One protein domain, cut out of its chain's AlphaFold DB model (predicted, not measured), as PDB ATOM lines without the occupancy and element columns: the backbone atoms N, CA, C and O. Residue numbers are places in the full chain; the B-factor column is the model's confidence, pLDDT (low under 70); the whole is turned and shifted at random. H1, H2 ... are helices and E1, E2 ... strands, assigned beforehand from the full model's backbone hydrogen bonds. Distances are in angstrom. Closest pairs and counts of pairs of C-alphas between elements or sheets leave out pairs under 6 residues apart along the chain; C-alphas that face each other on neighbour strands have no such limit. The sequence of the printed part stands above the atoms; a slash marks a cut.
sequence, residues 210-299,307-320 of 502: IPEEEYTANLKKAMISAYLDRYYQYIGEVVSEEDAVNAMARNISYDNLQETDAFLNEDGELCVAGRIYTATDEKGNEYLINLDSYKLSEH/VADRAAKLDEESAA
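This is residues 210 to 299 and 307 to 320 of the 502 residues of an uncharacterized protein of Lachnospiraceae bacterium (UniProt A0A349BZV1). A long helix, H1, crosses slantwise over one face of a small three-stranded sheet, and H2, H3 and H4 gather toward one end of the sheet. H4 packs on H2 and H3 and is apart from H1, while the turn between E1 and E2 lies far from it, toward the other end. The printed part has 104 residues, with four named helices and three named strands in the order H1 H2 H3 E1 E2 E3 H4; the sheet's order is E1 - E2 - E3, all antiparallel, and the class is mixed, helices and strands. The whole is compact, with a radius of gyration of the C-alphas of 13.6 A and spans of 39 by 35 by 22 A.

H1, residues 212 to 234, begins at C-alpha 212 at (312.113, 216.618, 352.297) and is 32.8 A long. H2 is residues 241 to 251, 15.4 A, and H3 is residues 254 to 259. E1, residues 261 to 264, is followed by E2, residues 270 to 276, 18.0 A long with C-alpha 270 at (316.673, 228.748, 354.531), and by E3, residues 285 to 290, 16.0 A. H4, residues 307 to 320, is 20.0 A long and ends at C-alpha 320 at (288.243, 214.333, 349.782).

E1, E2 and E3 form a meander, each strand the antiparallel neighbour of the one before, and E1 and E2, like E2 and E3, are a hairpin. N 263 and O 271 are within hydrogen-bond range at 2.8 A, as are N 274 and O 287 at 2.9 A. H1 is on the sheet at a height of 8.8 A, in two layers, a helix on one face of a sheet; it runs slantwise to the strands, at 51 degrees to E2 on the local plane. The closest C-alphas of H1 and E2 are those of Tyr 227 and Ile 276, 6.4 A apart. H1 and H2 are a helical hairpin: they touch, with residues 220 to 227 of H1 alone, at a steep tilt of 40 degrees, opposite ways, closest at the C-alphas of Ile 224 and Met 248, 6.3 A. H1 and H3 only just touch, with 3 pairs of C-alphas within 8 A, made by residues 216 to 220 of H1 alone; the closest are those of Thr 216 and Leu 257, 7.7 A. H2 and H3 only graze the sheet. H4 touches H2, the closest C-alphas being those of Ala 249 and Ala 311, 4.4 A, and touches H3 about perpendicular at 75 degrees, with the C-alphas of Tyr 254 and Asp 315 closest at 5.9 A. H4 is not on the sheet. In H2, H3 and H4 every O i to N i+4 pair is within hydrogen-bond range; in H1, 18 of 19 are.

The two C-alphas farthest apart are those of Asp 267 and Ala 320, 40.8 A. Residues 300 to 306 are not printed, and C-alphas 299 and 307 are 14.4 A apart across this cut, which lies in the link from E3 to H4. Of the links that are printed whole, none is long. The mean pLDDT of the printed part is 90.6; residues 235 to 238 are under 70.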
ATOM      1  N   ILE A 210     319.130 219.237 351.781       96.69
ATOM      2  CA  ILE A 210     318.157 219.013 352.859       96.69
ATOM      3  C   ILE A 210     317.105 217.997 352.388       96.69
ATOM      4  O   ILE A 210     316.400 218.250 351.409       96.69
ATOM      5  N   PRO A 211     316.949 216.846 353.066       97.06
ATOM      6  CA  PRO A 211     315.881 215.901 352.760       97.06
ATOM      7  C   PRO A 211     314.489 216.496 353.018       97.06
ATOM      8  O   PRO A 211     314.269 217.147 354.037       97.06
ATOM      9  N   GLU A 212     313.515 216.173 352.163       94.50
ATOM     10  CA  GLU A 212     312.113 216.618 352.297       94.50
ATOM     11  C   GLU A 212     311.511 216.302 353.682       94.50
ATOM     12  O   GLU A 212     310.773 217.101 354.257       94.50
ATOM     13  N   GLU A 213     311.851 215.139 354.249       95.25
ATOM     14  CA  GLU A 213     311.390 214.719 355.577       95.25
ATOM     15  C   GLU A 213     311.951 215.619 356.688       95.25
ATOM     16  O   GLU A 213     311.221 216.010 357.602       95.25
ATOM     17  N   GLU A 214     313.231 215.987 356.589       96.62
ATOM     18  CA  GLU A 214     313.888 216.887 357.537       96.62
ATOM     19  C   GLU A 214     313.321 218.305 357.425       96.62
ATOM     20  O   GLU A 214     312.953 218.901 358.441       96.62
ATOM     21  N   TYR A 215     313.166 218.806 356.195       97.19
ATOM     22  CA  TYR A 215     312.519 220.085 355.918       97.19
ATOM     23  C   TYR A 215     311.115 220.140 356.527       97.19
ATOM     24  O   TYR A 215     310.813 221.035 357.315       97.19
ATOM     25  N   THR A 216     310.279 219.141 356.235       95.88
ATOM     26  CA  THR A 216     308.894 219.083 356.720       95.88
ATOM     27  C   THR A 216     308.836 219.040 358.246       95.88
ATOM     28  O   THR A 216     308.013 219.720 358.862       95.88
ATOM     29  N   ALA A 217     309.711 218.257 358.884       94.94
ATOM     30  CA  ALA A 217     309.769 218.172 360.340       94.94
ATOM     31  C   ALA A 217     310.171 219.510 360.982       94.94
ATOM     32  O   ALA A 217     309.583 219.905 361.994       94.94
ATOM     33  N   ASN A 218     311.145 220.214 360.399       96.56
ATOM     34  CA  ASN A 218     311.589 221.522 360.882       96.56
ATOM     35  C   ASN A 218     310.541 222.608 360.631       96.56
ATOM     36  O   ASN A 218     310.264 223.398 361.534       96.56
ATOM     37  N   LEU A 219     309.889 222.592 359.468       97.44
ATOM     38  CA  LEU A 219     308.806 223.511 359.140       97.44
ATOM     39  C   LEU A 219     307.649 223.384 360.139       97.44
ATOM     40  O   LEU A 219     307.229 224.385 360.715       97.44
ATOM     41  N   LYS A 220     307.196 222.158 360.439       96.00
ATOM     42  CA  LYS A 220     306.134 221.923 361.436       96.00
ATOM     43  C   LYS A 220     306.481 222.516 362.803       96.00
ATOM     44  O   LYS A 220     305.666 223.225 363.392       96.00
ATOM     45  N   LYS A 221     307.700 222.269 363.295       95.25
ATOM     46  CA  LYS A 221     308.183 222.822 364.573       95.25
ATOM     47  C   LYS A 221     308.211 224.347 364.563       95.25
ATOM     48  O   LYS A 221     307.784 224.975 365.535       95.25
ATOM     49  N   ALA A 222     308.702 224.934 363.474       97.06
ATOM     50  CA  ALA A 222     308.811 226.376 363.318       97.06
ATOM     51  C   ALA A 222     307.427 227.044 363.262       97.06
ATOM     52  O   ALA A 222     307.207 228.041 363.946       97.06
ATOM     53  N   MET A 223     306.466 226.459 362.540       96.31
ATOM     54  CA  MET A 223     305.094 226.977 362.447       96.31
ATOM     55  C   MET A 223     304.328 226.857 363.768       96.31
ATOM     56  O   MET A 223     303.661 227.810 364.171       96.31
ATOM     57  N   ILE A 224     304.469 225.738 364.489       94.31
ATOM     58  CA  ILE A 224     303.897 225.592 365.840       94.31
ATOM     59  C   ILE A 224     304.509 226.627 366.787       94.31
ATOM     60  O   ILE A 224     303.778 227.307 367.502       94.31
ATOM     61  N   SER A 225     305.832 226.795 366.765       94.56
ATOM     62  CA  SER A 225     306.509 227.772 367.628       94.56
ATOM     63  C   SER A 225     306.058 229.199 367.318       94.56
ATOM     64  O   SER A 225     305.687 229.939 368.225       94.56
ATOM     65  N   ALA A 226     305.981 229.557 366.033       94.25
ATOM     66  CA  ALA A 226     305.481 230.853 365.587       94.25
ATOM     67  C   ALA A 226     304.028 231.106 366.026       94.25
ATOM     68  O   ALA A 226     303.682 232.234 366.392       94.25
ATOM     69  N   TYR A 227     303.175 230.080 366.003       93.56
ATOM     70  CA  TYR A 227     301.819 230.168 366.535       93.56
ATOM     71  C   TYR A 227     301.813 230.379 368.055       93.56
ATOM     72  O   TYR A 227     301.163 231.310 368.531       93.56
ATOM     73  N   LEU A 228     302.533 229.543 368.811       91.31
ATOM     74  CA  LEU A 228     302.519 229.553 370.277       91.31
ATOM     75  C   LEU A 228     303.028 230.880 370.838       91.31
ATOM     76  O   LEU A 228     302.377 231.457 371.709       91.31
ATOM     77  N   ASP A 229     304.118 231.413 370.281       90.19
ATOM     78  CA  ASP A 229     304.659 232.711 370.690       90.19
ATOM     79  C   ASP A 229     303.603 233.819 370.555       90.19
ATOM     80  O   ASP A 229     303.464 234.663 371.438       90.19
ATOM     81  N   ARG A 230     302.784 233.785 369.495       87.38
ATOM     82  CA  ARG A 230     301.686 234.748 369.290       87.38
ATOM     83  C   ARG A 230     300.500 234.478 370.209       87.38
ATOM     84  O   ARG A 230     299.943 235.417 370.776       87.38
ATOM     85  N   TYR A 231     300.114 233.214 370.361       86.69
ATOM     86  CA  TYR A 231     299.017 232.803 371.234       86.69
ATOM     87  C   TYR A 231     299.242 233.303 372.667       86.69
ATOM     88  O   TYR A 231     298.373 233.969 373.235       86.69
ATOM     89  N   TYR A 232     300.442 233.081 373.209       84.69
ATOM     90  CA  TYR A 232     300.806 233.518 374.556       84.69
ATOM     91  C   TYR A 232     301.130 235.015 374.654       84.69
ATOM     92  O   TYR A 232     300.887 235.611 375.702       84.69
ATOM     93  N   GLN A 233     301.598 235.657 373.577       79.88
ATOM     94  CA  GLN A 233     301.804 237.109 373.559       79.88
ATOM     95  C   GLN A 233     300.487 237.906 373.591       79.88
ATOM     96  O   GLN A 233     300.460 238.995 374.167       79.88
ATOM     97  N   TYR A 234     299.409 237.395 372.978       70.69
ATOM     98  CA  TYR A 234     298.205 238.194 372.712       70.69
ATOM     99  C   TYR A 234     296.893 237.660 373.314       70.69
ATOM    100  O   TYR A 234     295.977 238.461 373.504       70.69
ATOM    101  N   ILE A 235     296.738 236.351 373.570       63.34
ATOM    102  CA  ILE A 235     295.387 235.745 373.638       63.34
ATOM    103  C   ILE A 235     295.170 234.760 374.800       63.34
ATOM    104  O   ILE A 235     294.047 234.290 374.966       63.34
ATOM    105  N   GLY A 236     296.155 234.496 375.664       57.25
ATOM    106  CA  GLY A 236     296.082 233.431 376.685       57.25
ATOM    107  C   GLY A 236     294.847 233.380 377.620       57.25
ATOM    108  O   GLY A 236     294.704 232.401 378.342       57.25
ATOM    109  N   GLU A 237     293.940 234.368 377.614       55.25
ATOM    110  CA  GLU A 237     292.723 234.404 378.441       55.25
ATOM    111  C   GLU A 237     291.364 234.311 377.698       55.25
ATOM    112  O   GLU A 237     290.341 234.212 378.376       55.25
ATOM    113  N   VAL A 238     291.282 234.336 376.353       67.06
ATOM    114  CA  VAL A 238     289.976 234.526 375.644       67.06
ATOM    115  C   VAL A 238     289.555 233.370 374.722       67.06
ATOM    116  O   VAL A 238     288.408 233.325 374.275       67.06
ATOM    117  N   VAL A 239     290.434 232.409 374.447       79.12
ATOM    118  CA  VAL A 239     290.193 231.334 373.467       79.12
ATOM    119  C   VAL A 239     290.130 229.970 374.154       79.12
ATOM    120  O   VAL A 239     290.841 229.730 375.129       79.12
ATOM    121  N   SER A 240     289.258 229.077 373.672       85.12
ATOM    122  CA  SER A 240     289.162 227.717 374.211       85.12
ATOM    123  C   SER A 240     290.374 226.866 373.808       85.12
ATOM    124  O   SER A 240     290.944 227.042 372.733       85.12
ATOM    125  N   GLU A 241     290.752 225.903 374.649       83.12
ATOM    126  CA  GLU A 241     291.836 224.961 374.336       83.12
ATOM    127  C   GLU A 241     291.572 224.204 373.023       83.12
ATOM    128  O   GLU A 241     292.482 224.010 372.222       83.12
ATOM    129  N   GLU A 242     290.312 223.855 372.747       87.06
ATOM    130  CA  GLU A 242     289.914 223.193 371.503       87.06
ATOM    131  C   GLU A 242     290.172 224.066 370.266       87.06
ATOM    132  O   GLU A 242     290.734 223.585 369.280       87.06
ATOM    133  N   ASP A 243     289.821 225.351 370.317       87.81
ATOM    134  CA  ASP A 243     290.067 226.280 369.208       87.81
ATOM    135  C   ASP A 243     291.567 226.517 368.995       87.81
ATOM    136  O   ASP A 243     292.024 226.644 367.854       87.81
ATOM    137  N   ALA A 244     292.349 226.521 370.079       87.00
ATOM    138  CA  ALA A 244     293.801 226.609 370.009       87.00
ATOM    139  C   ALA A 244     294.419 225.365 369.341       87.00
ATOM    140  O   ALA A 244     295.206 225.504 368.401       87.00
ATOM    141  N   VAL A 245     294.000 224.154 369.742       89.00
ATOM    142  CA  VAL A 245     294.406 222.886 369.100       89.00
ATOM    143  C   VAL A 245     294.032 222.891 367.614       89.00
ATOM    144  O   VAL A 245     294.858 222.548 366.771       89.00
ATOM    145  N   ASN A 246     292.806 223.302 367.272       90.06
ATOM    146  CA  ASN A 246     292.333 223.355 365.885       90.06
ATOM    147  C   ASN A 246     293.140 224.355 365.040       90.06
ATOM    148  O   ASN A 246     293.454 224.079 363.882       90.06
ATOM    149  N   ALA A 247     293.490 225.520 365.593       91.06
ATOM    150  CA  ALA A 247     294.344 226.489 364.912       91.06
ATOM    151  C   ALA A 247     295.766 225.944 364.692       91.06
ATOM    152  O   ALA A 247     296.283 226.045 363.581       91.06
ATOM    153  N   MET A 248     296.364 225.292 365.695       92.06
ATOM    154  CA  MET A 248     297.664 224.627 365.532       92.06
ATOM    155  C   MET A 248     297.638 223.517 364.489       92.06
ATOM    156  O   MET A 248     298.549 223.438 363.670       92.06
ATOM    157  N   ALA A 249     296.585 222.702 364.476       93.69
ATOM    158  CA  ALA A 249     296.417 221.641 363.493       93.69
ATOM    159  C   ALA A 249     296.356 222.193 362.062       93.69
ATOM    160  O   ALA A 249     297.010 221.654 361.175       93.69
ATOM    161  N   ARG A 250     295.644 223.312 361.851       94.00
ATOM    162  CA  ARG A 250     295.623 224.026 360.561       94.00
ATOM    163  C   ARG A 250     297.003 224.536 360.148       94.00
ATOM    164  O   ARG A 250     297.332 224.484 358.972       94.00
ATOM    165  N   ASN A 251     297.826 224.986 361.097       95.38
ATOM    166  CA  ASN A 251     299.176 225.472 360.794       95.38
ATOM    167  C   ASN A 251     300.103 224.381 360.250       95.38
ATOM    168  O   ASN A 251     301.002 224.699 359.482       95.38
ATOM    169  N   ILE A 252     299.881 223.118 360.617       95.38
ATOM    170  CA  ILE A 252     300.711 221.983 360.186       95.38
ATOM    171  C   ILE A 252     299.988 221.009 359.247       95.38
ATOM    172  O   ILE A 252     300.487 219.897 359.041       95.38
ATOM    173  N   SER A 253     298.826 221.396 358.717       95.25
ATOM    174  CA  SER A 253     298.105 220.599 357.726       95.25
ATOM    175  C   SER A 253     298.930 220.476 356.447       95.25
ATOM    176  O   SER A 253     299.725 221.359 356.109       95.25
ATOM    177  N   TYR A 254     298.741 219.380 355.723       92.56
ATOM    178  CA  TYR A 254     299.412 219.114 354.459       92.56
ATOM    179  C   TYR A 254     299.272 220.289 353.489       92.56
ATOM    180  O   TYR A 254     300.270 220.715 352.920       92.56
ATOM    181  N   ASP A 255     298.070 220.848 353.339       91.69
ATOM    182  CA  ASP A 255     297.832 221.938 352.386       91.69
ATOM    183  C   ASP A 255     298.602 223.200 352.758       91.69
ATOM    184  O   ASP A 255     299.280 223.771 351.911       91.69
ATOM    185  N   ASN A 256     298.598 223.576 354.039       95.38
ATOM    186  CA  ASN A 256     299.328 224.758 354.485       95.38
ATOM    187  C   ASN A 256     300.846 224.594 354.315       95.38
ATOM    188  O   ASN A 256     301.540 225.521 353.898       95.38
ATOM    189  N   LEU A 257     301.375 223.401 354.608       95.38
ATOM    190  CA  LEU A 257     302.795 223.095 354.416       95.38
ATOM    191  C   LEU A 257     303.176 223.061 352.930       95.38
ATOM    192  O   LEU A 257     304.278 223.476 352.575       95.38
ATOM    193  N   GLN A 258     302.282 222.575 352.063       92.88
ATOM    194  CA  GLN A 258     302.515 222.540 350.621       92.88
ATOM    195  C   GLN A 258     302.499 223.932 349.993       92.88
ATOM    196  O   GLN A 258     303.346 224.194 349.144       92.88
ATOM    197  N   GLU A 259     301.588 224.804 350.431       92.81
ATOM    198  CA  GLU A 259     301.470 226.199 349.980       92.81
ATOM    199  C   GLU A 259     302.553 227.121 350.565       92.81
ATOM    200  O   GLU A 259     302.678 228.269 350.152       92.81
ATOM    201  N   THR A 260     303.347 226.637 351.522       96.00
ATOM    202  CA  THR A 260     304.429 227.419 352.123       96.00
ATOM    203  C   THR A 260     305.646 227.470 351.196       96.00
ATOM    204  O   THR A 260     306.340 226.465 350.987       96.00
ATOM    205  N   ASP A 261     305.939 228.669 350.699       95.75
ATOM    206  CA  ASP A 261     307.074 228.931 349.821       95.75
ATOM    207  C   ASP A 261     308.389 229.088 350.594       95.75
ATOM    208  O   ASP A 261     308.457 229.777 351.615       95.75
ATOM    209  N   ALA A 262     309.462 228.502 350.059       97.62
ATOM    210  CA  ALA A 262     310.811 228.570 350.617       97.62
ATOM    211  C   ALA A 262     311.705 229.559 349.856       97.62
ATOM    212  O   ALA A 262     311.642 229.651 348.630       97.62
ATOM    213  N   PHE A 263     312.581 230.266 350.572       98.38
ATOM    214  CA  PHE A 263     313.522 231.237 350.010       98.38
ATOM    215  C   PHE A 263     314.824 231.296 350.812       98.38
ATOM    216  O   PHE A 263     314.896 230.798 351.933       98.38
ATOM    217  N   LEU A 264     315.845 231.938 350.248       98.00
ATOM    218  CA  LEU A 264     317.110 232.208 350.929       98.00
ATOM    219  C   LEU A 264     317.185 233.671 351.375       98.00
ATOM    220  O   LEU A 264     316.900 234.588 350.594       98.00
ATOM    221  N   ASN A 265     317.556 233.900 352.636       96.50
ATOM    222  CA  ASN A 265     317.782 235.252 353.153       96.50
ATOM    223  C   ASN A 265     319.168 235.810 352.747       96.50
ATOM    224  O   ASN A 265     319.898 235.193 351.969       96.50
ATOM    225  N   GLU A 266     319.523 236.996 353.251       94.38
ATOM    226  CA  GLU A 266     320.803 237.662 352.955       94.38
ATOM    227  C   GLU A 266     322.027 236.887 353.468       94.38
ATOM    228  O   GLU A 266     323.089 236.925 352.846       94.38
ATOM    229  N   ASP A 267     321.854 236.125 354.550       94.50
ATOM    230  CA  ASP A 267     322.871 235.252 355.140       94.50
ATOM    231  C   ASP A 267     322.962 233.889 354.423       94.50
ATOM    232  O   ASP A 267     323.826 233.064 354.727       94.50
ATOM    233  N   GLY A 268     322.096 233.655 353.431       93.06
ATOM    234  CA  GLY A 268     321.991 232.398 352.699       93.06
ATOM    235  C   GLY A 268     321.277 231.290 353.474       93.06
ATOM    236  O   GLY A 268     321.340 230.138 353.041       93.06
ATOM    237  N   GLU A 269     320.618 231.620 354.579       95.88
ATOM    238  CA  GLU A 269     319.840 230.699 355.405       95.88
ATOM    239  C   GLU A 269     318.482 230.396 354.763       95.88
ATOM    240  O   GLU A 269     317.895 231.237 354.068       95.88
ATOM    241  N   LEU A 270     317.978 229.185 355.006       97.81
ATOM    242  CA  LEU A 270     316.673 228.748 354.531       97.81
ATOM    243  C   LEU A 270     315.556 229.398 355.353       97.81
ATOM    244  O   LEU A 270     315.444 229.209 356.563       97.81
ATOM    245  N   CYS A 271     314.668 230.103 354.667       98.31
ATOM    246  CA  CYS A 271     313.486 230.732 355.230       98.31
ATOM    247  C   CYS A 271     312.228 230.299 354.478       98.31
ATOM    248  O   CYS A 271     312.292 229.784 353.362       98.31
ATOM    249  N   VAL A 272     311.070 230.561 355.077       98.25
ATOM    250  CA  VAL A 272     309.765 230.335 354.457       98.25
ATOM    251  C   VAL A 272     308.834 231.524 354.634       98.25
ATOM    252  O   VAL A 272     308.906 232.221 355.646       98.25
ATOM    253  N   ALA A 273     307.943 231.733 353.669       97.69
ATOM    254  CA  ALA A 273     306.750 232.558 353.820       97.69
ATOM    255  C   ALA A 273     305.593 231.654 354.272       97.69
ATOM    256  O   ALA A 273     304.877 231.078 353.458       97.69
ATOM    257  N   GLY A 274     305.470 231.457 355.586       95.88
ATOM    258  CA  GLY A 274     304.517 230.518 356.177       95.88
ATOM    259  C   GLY A 274     303.261 231.213 356.690       95.88
ATOM    260  O   GLY A 274     303.347 232.190 357.442       95.88
ATOM    261  N   ARG A 275     302.087 230.684 356.340       95.62
ATOM    262  CA  ARG A 275     300.806 231.185 356.847       95.62
ATOM    263  C   ARG A 275     300.497 230.617 358.227       95.62
ATOM    264  O   ARG A 275     300.480 229.403 358.430       95.62
ATOM    265  N   ILE A 276     300.240 231.519 359.174       94.38
ATOM    266  CA  ILE A 276     299.896 231.196 360.559       94.38
ATOM    267  C   ILE A 276     298.447 231.607 360.830       94.38
ATOM    268  O   ILE A 276     298.107 232.791 360.908       94.38
ATOM    269  N   TYR A 277     297.604 230.600 361.006       92.38
ATOM    270  CA  TYR A 277     296.224 230.681 361.454       92.38
ATOM    271  C   TYR A 277     296.165 230.818 362.968       92.38
ATOM    272  O   TYR A 277     296.835 230.092 363.710       92.38
ATOM    273  N   THR A 278     295.309 231.722 363.433       89.00
ATOM    274  CA  THR A 278     294.998 231.853 364.858       89.00
ATOM    275  C   THR A 278     293.585 231.348 365.130       89.00
ATOM    276  O   THR A 278     292.813 231.075 364.213       89.00
ATOM    277  N   ALA A 279     293.218 231.198 366.401       83.81
ATOM    278  CA  ALA A 279     291.857 230.791 366.744       83.81
ATOM    279  C   ALA A 279     290.799 231.836 366.347       83.81
ATOM    280  O   ALA A 279     289.641 231.490 366.146       83.81
ATOM    281  N   THR A 280     291.197 233.104 366.219       80.88
ATOM    282  CA  THR A 280     290.307 234.225 365.889       80.88
ATOM    283  C   THR A 280     290.413 234.681 364.435       80.88
ATOM    284  O   THR A 280     289.634 235.529 364.016       80.88
ATOM    285  N   ASP A 281     291.374 234.151 363.677       80.38
ATOM    286  CA  ASP A 281     291.627 234.517 362.285       80.38
ATOM    287  C   ASP A 281     291.720 233.258 361.419       80.38
ATOM    288  O   ASP A 281     292.738 232.560 361.397       80.38
ATOM    289  N   GLU A 282     290.622 232.974 360.718       79.75
ATOM    290  CA  GLU A 282     290.504 231.841 359.802       79.75
ATOM    291  C   GLU A 282     291.271 232.036 358.493       79.75
ATOM    292  O   GLU A 282     291.588 231.041 357.847       79.75
ATOM    293  N   LYS A 283     291.573 233.281 358.096       84.69
ATOM    294  CA  LYS A 283     292.355 233.552 356.881       84.69
ATOM    295  C   LYS A 283     293.845 233.372 357.133       84.69
ATOM    296  O   LYS A 283     294.570 232.998 356.216       84.69
ATOM    297  N   GLY A 284     294.268 233.606 358.374       88.44
ATOM    298  CA  GLY A 284     295.663 233.571 358.776       88.44
ATOM    299  C   GLY A 284     296.445 234.765 358.234       88.44
ATOM    300  O   GLY A 284     296.002 235.498 357.350       88.44
ATOM    301  N   ASN A 285     297.643 234.952 358.779       90.38
ATOM    302  CA  ASN A 285     298.597 235.945 358.289       90.38
ATOM    303  C   ASN A 285     299.885 235.233 357.900       90.38
ATOM    304  O   ASN A 285     300.288 234.281 358.574       90.38
ATOM    305  N   GLU A 286     300.533 235.686 356.835       94.75
ATOM    306  CA  GLU A 286     301.821 235.139 356.441       94.75
ATOM    307  C   GLU A 286     302.956 235.812 357.196       94.75
ATOM    308  O   GLU A 286     302.926 237.000 357.529       94.75
ATOM    309  N   TYR A 287     303.974 235.017 357.490       94.44
ATOM    310  CA  TYR A 287     305.156 235.464 358.195       94.44
ATOM    311  C   TYR A 287     306.393 234.855 357.563       94.44
ATOM    312  O   TYR A 287     306.409 233.687 357.179       94.44
ATOM    313  N   LEU A 288     307.459 235.647 357.532       97.12
ATOM    314  CA  LEU A 288     308.780 235.157 357.186       97.12
ATOM    315  C   LEU A 288     309.369 234.439 358.403       97.12
ATOM    316  O   LEU A 288     309.541 235.045 359.463       97.12
ATOM    317  N   ILE A 289     309.650 233.145 358.260       97.56
ATOM    318  CA  ILE A 289     310.180 232.289 359.325       97.56
ATOM    319  C   ILE A 289     311.518 231.723 358.859       97.56
ATOM    320  O   ILE A 289     311.592 231.082 357.816       97.56
ATOM    321  N   ASN A 290     312.573 231.953 359.636       97.44
ATOM    322  CA  ASN A 290     313.904 231.417 359.362       97.44
ATOM    323  C   ASN A 290     314.022 229.992 359.913       97.44
ATOM    324  O   ASN A 290     313.941 229.806 361.124       97.44
ATOM    325  N   LEU A 291     314.196 228.993 359.050       97.44
ATOM    326  CA  LEU A 291     314.252 227.585 359.451       97.44
ATOM    327  C   LEU A 291     315.618 227.161 360.005       97.44
ATOM    328  O   LEU A 291     315.675 226.176 360.740       97.44
ATOM    329  N   ASP A 292     316.680 227.915 359.728       95.56
ATOM    330  CA  ASP A 292     318.020 227.626 360.250       95.56
ATOM    331  C   ASP A 292     318.224 228.218 361.652       95.56
ATOM    332  O   ASP A 292     318.919 227.639 362.491       95.56
ATOM    333  N   SER A 293     317.589 229.363 361.933       95.25
ATOM    334  CA  SER A 293     317.827 230.142 363.152       95.25
ATOM    335  C   SER A 293     316.610 230.291 364.076       95.25
ATOM    336  O   SER A 293     316.700 231.027 365.071       95.25
ATOM    337  N   TYR A 294     315.455 229.676 363.773       94.56
ATOM    338  CA  TYR A 294     314.291 229.776 364.662       94.56
ATOM    339  C   TYR A 294     314.572 229.161 366.034       94.56
ATOM    340  O   TYR A 294     315.405 228.272 366.218       94.56
ATOM    341  N   LYS A 295     313.822 229.640 367.024       94.94
ATOM    342  CA  LYS A 295     313.812 229.078 368.370       94.94
ATOM    343  C   LYS A 295     312.495 228.360 368.585       94.94
ATOM    344  O   LYS A 295     311.447 228.867 368.193       94.94
ATOM    345  N   LEU A 296     312.561 227.195 369.221       94.81
ATOM    346  CA  LEU A 296     311.361 226.567 369.754       94.81
ATOM    347  C   LEU A 296     310.745 227.499 370.797       94.81
ATOM    348  O   LEU A 296     311.471 228.075 371.612       94.81
ATOM    349  N   SER A 297     309.422 227.638 370.745       93.06
ATOM    350  CA  SER A 297     308.679 228.399 371.748       93.06
ATOM    351  C   SER A 297     308.929 227.815 373.139       93.06
ATOM    352  O   SER A 297     309.019 226.596 373.296       93.06
ATOM    353  N   GLU A 298     308.984 228.661 374.168       93.00
ATOM    354  CA  GLU A 298     309.090 228.198 375.563       93.00
ATOM    355  C   GLU A 298     307.888 227.327 375.969       93.00
ATOM    356  O   GLU A 298     308.002 226.488 376.858       93.00
ATOM    357  N   HIS A 299     306.768 227.475 375.258       89.12
ATOM    358  CA  HIS A 299     305.526 226.738 375.472       89.12
ATOM    359  C   HIS A 299     305.379 225.498 374.580       89.12
ATOM    360  O   HIS A 299     304.318 224.874 374.576       89.12
ATOM    361  N   VAL A 307     297.381 217.322 368.280       85.94
ATOM    362  CA  VAL A 307     297.489 218.232 367.130       85.94
ATOM    363  C   VAL A 307     297.743 217.434 365.849       85.94
ATOM    364  O   VAL A 307     297.204 217.777 364.799       85.94
ATOM    365  N   ALA A 308     298.524 216.353 365.937       83.88
ATOM    366  CA  ALA A 308     298.868 215.507 364.801       83.88
ATOM    367  C   ALA A 308     297.654 214.752 364.241       83.88
ATOM    368  O   ALA A 308     297.418 214.837 363.035       83.88
ATOM    369  N   ASP A 309     296.843 214.087 365.076       85.81
ATOM    370  CA  ASP A 309     295.655 213.384 364.570       85.81
ATOM    371  C   ASP A 309     294.602 214.375 364.062       85.81
ATOM    372  O   ASP A 309     293.843 214.078 363.137       85.81
ATOM    373  N   ARG A 310     294.540 215.578 364.648       87.88
ATOM    374  CA  ARG A 310     293.650 216.654 364.190       87.88
ATOM    375  C   ARG A 310     294.073 217.190 362.822       87.88
ATOM    376  O   ARG A 310     293.216 217.372 361.961       87.88
ATOM    377  N   ALA A 311     295.373 217.397 362.611       86.00
ATOM    378  CA  ALA A 311     295.923 217.793 361.318       86.00
ATOM    379  C   ALA A 311     295.673 216.707 360.262       86.00
ATOM    380  O   ALA A 311     295.174 217.014 359.188       86.00
ATOM    381  N   ALA A 312     295.887 215.432 360.606       86.94
ATOM    382  CA  ALA A 312     295.597 214.315 359.708       86.94
ATOM    383  C   ALA A 312     294.116 214.259 359.289       86.94
ATOM    384  O   ALA A 312     293.815 214.010 358.125       86.94
ATOM    385  N   LYS A 313     293.178 214.548 360.204       90.19
ATOM    386  CA  LYS A 313     291.747 214.651 359.861       90.19
ATOM    387  C   LYS A 313     291.457 215.798 358.896       90.19
ATOM    388  O   LYS A 313     290.692 215.607 357.957       90.19
ATOM    389  N   LEU A 314     292.068 216.966 359.110       87.81
ATOM    390  CA  LEU A 314     291.945 218.093 358.180       87.81
ATOM    391  C   LEU A 314     292.475 217.719 356.791       87.81
ATOM    392  O   LEU A 314     291.844 218.045 355.788       87.81
ATOM    393  N   ASP A 315     293.586 216.986 356.737       89.38
ATOM    394  CA  ASP A 315     294.187 216.524 355.487       89.38
ATOM    395  C   ASP A 315     293.292 215.508 354.758       89.38
ATOM    396  O   ASP A 315     293.150 215.566 353.536       89.38
ATOM    397  N   GLU A 316     292.647 214.590 355.484       88.31
ATOM    398  CA  GLU A 316     291.668 213.656 354.913       88.31
ATOM    399  C   GLU A 316     290.450 214.391 354.332       88.31
ATOM    400  O   GLU A 316     290.019 214.100 353.210       88.31
ATOM    401  N   GLU A 317     289.910 215.364 355.070       88.56
ATOM    402  CA  GLU A 317     288.788 216.193 354.622       88.56
ATOM    403  C   GLU A 317     289.158 217.014 353.380       88.56
ATOM    404  O   GLU A 317     288.387 217.067 352.413       88.56
ATOM    405  N   SER A 318     290.355 217.605 353.356       86.12
ATOM    406  CA  SER A 318     290.813 218.402 352.220       86.12
ATOM    407  C   SER A 318     291.157 217.548 350.998       86.12
ATOM    408  O   SER A 318     290.896 217.948 349.860       86.12
ATOM    409  N   ALA A 319     291.696 216.341 351.190       86.00
ATOM    410  CA  ALA A 319     291.927 215.379 350.115       86.00
ATOM    411  C   ALA A 319     290.604 214.933 349.472       86.00
ATOM    412  O   ALA A 319     290.493 214.906 348.243       86.00
ATOM    413  N   ALA A 320     289.579 214.652 350.283       87.31
ATOM    414  CA  ALA A 320     288.243 214.333 349.782       87.31
ATOM    415  C   ALA A 320     287.630 215.512 349.003       87.31
ATOM    416  O   ALA A 320     287.030 215.313 347.942       87.31
TER     417      ALA A 320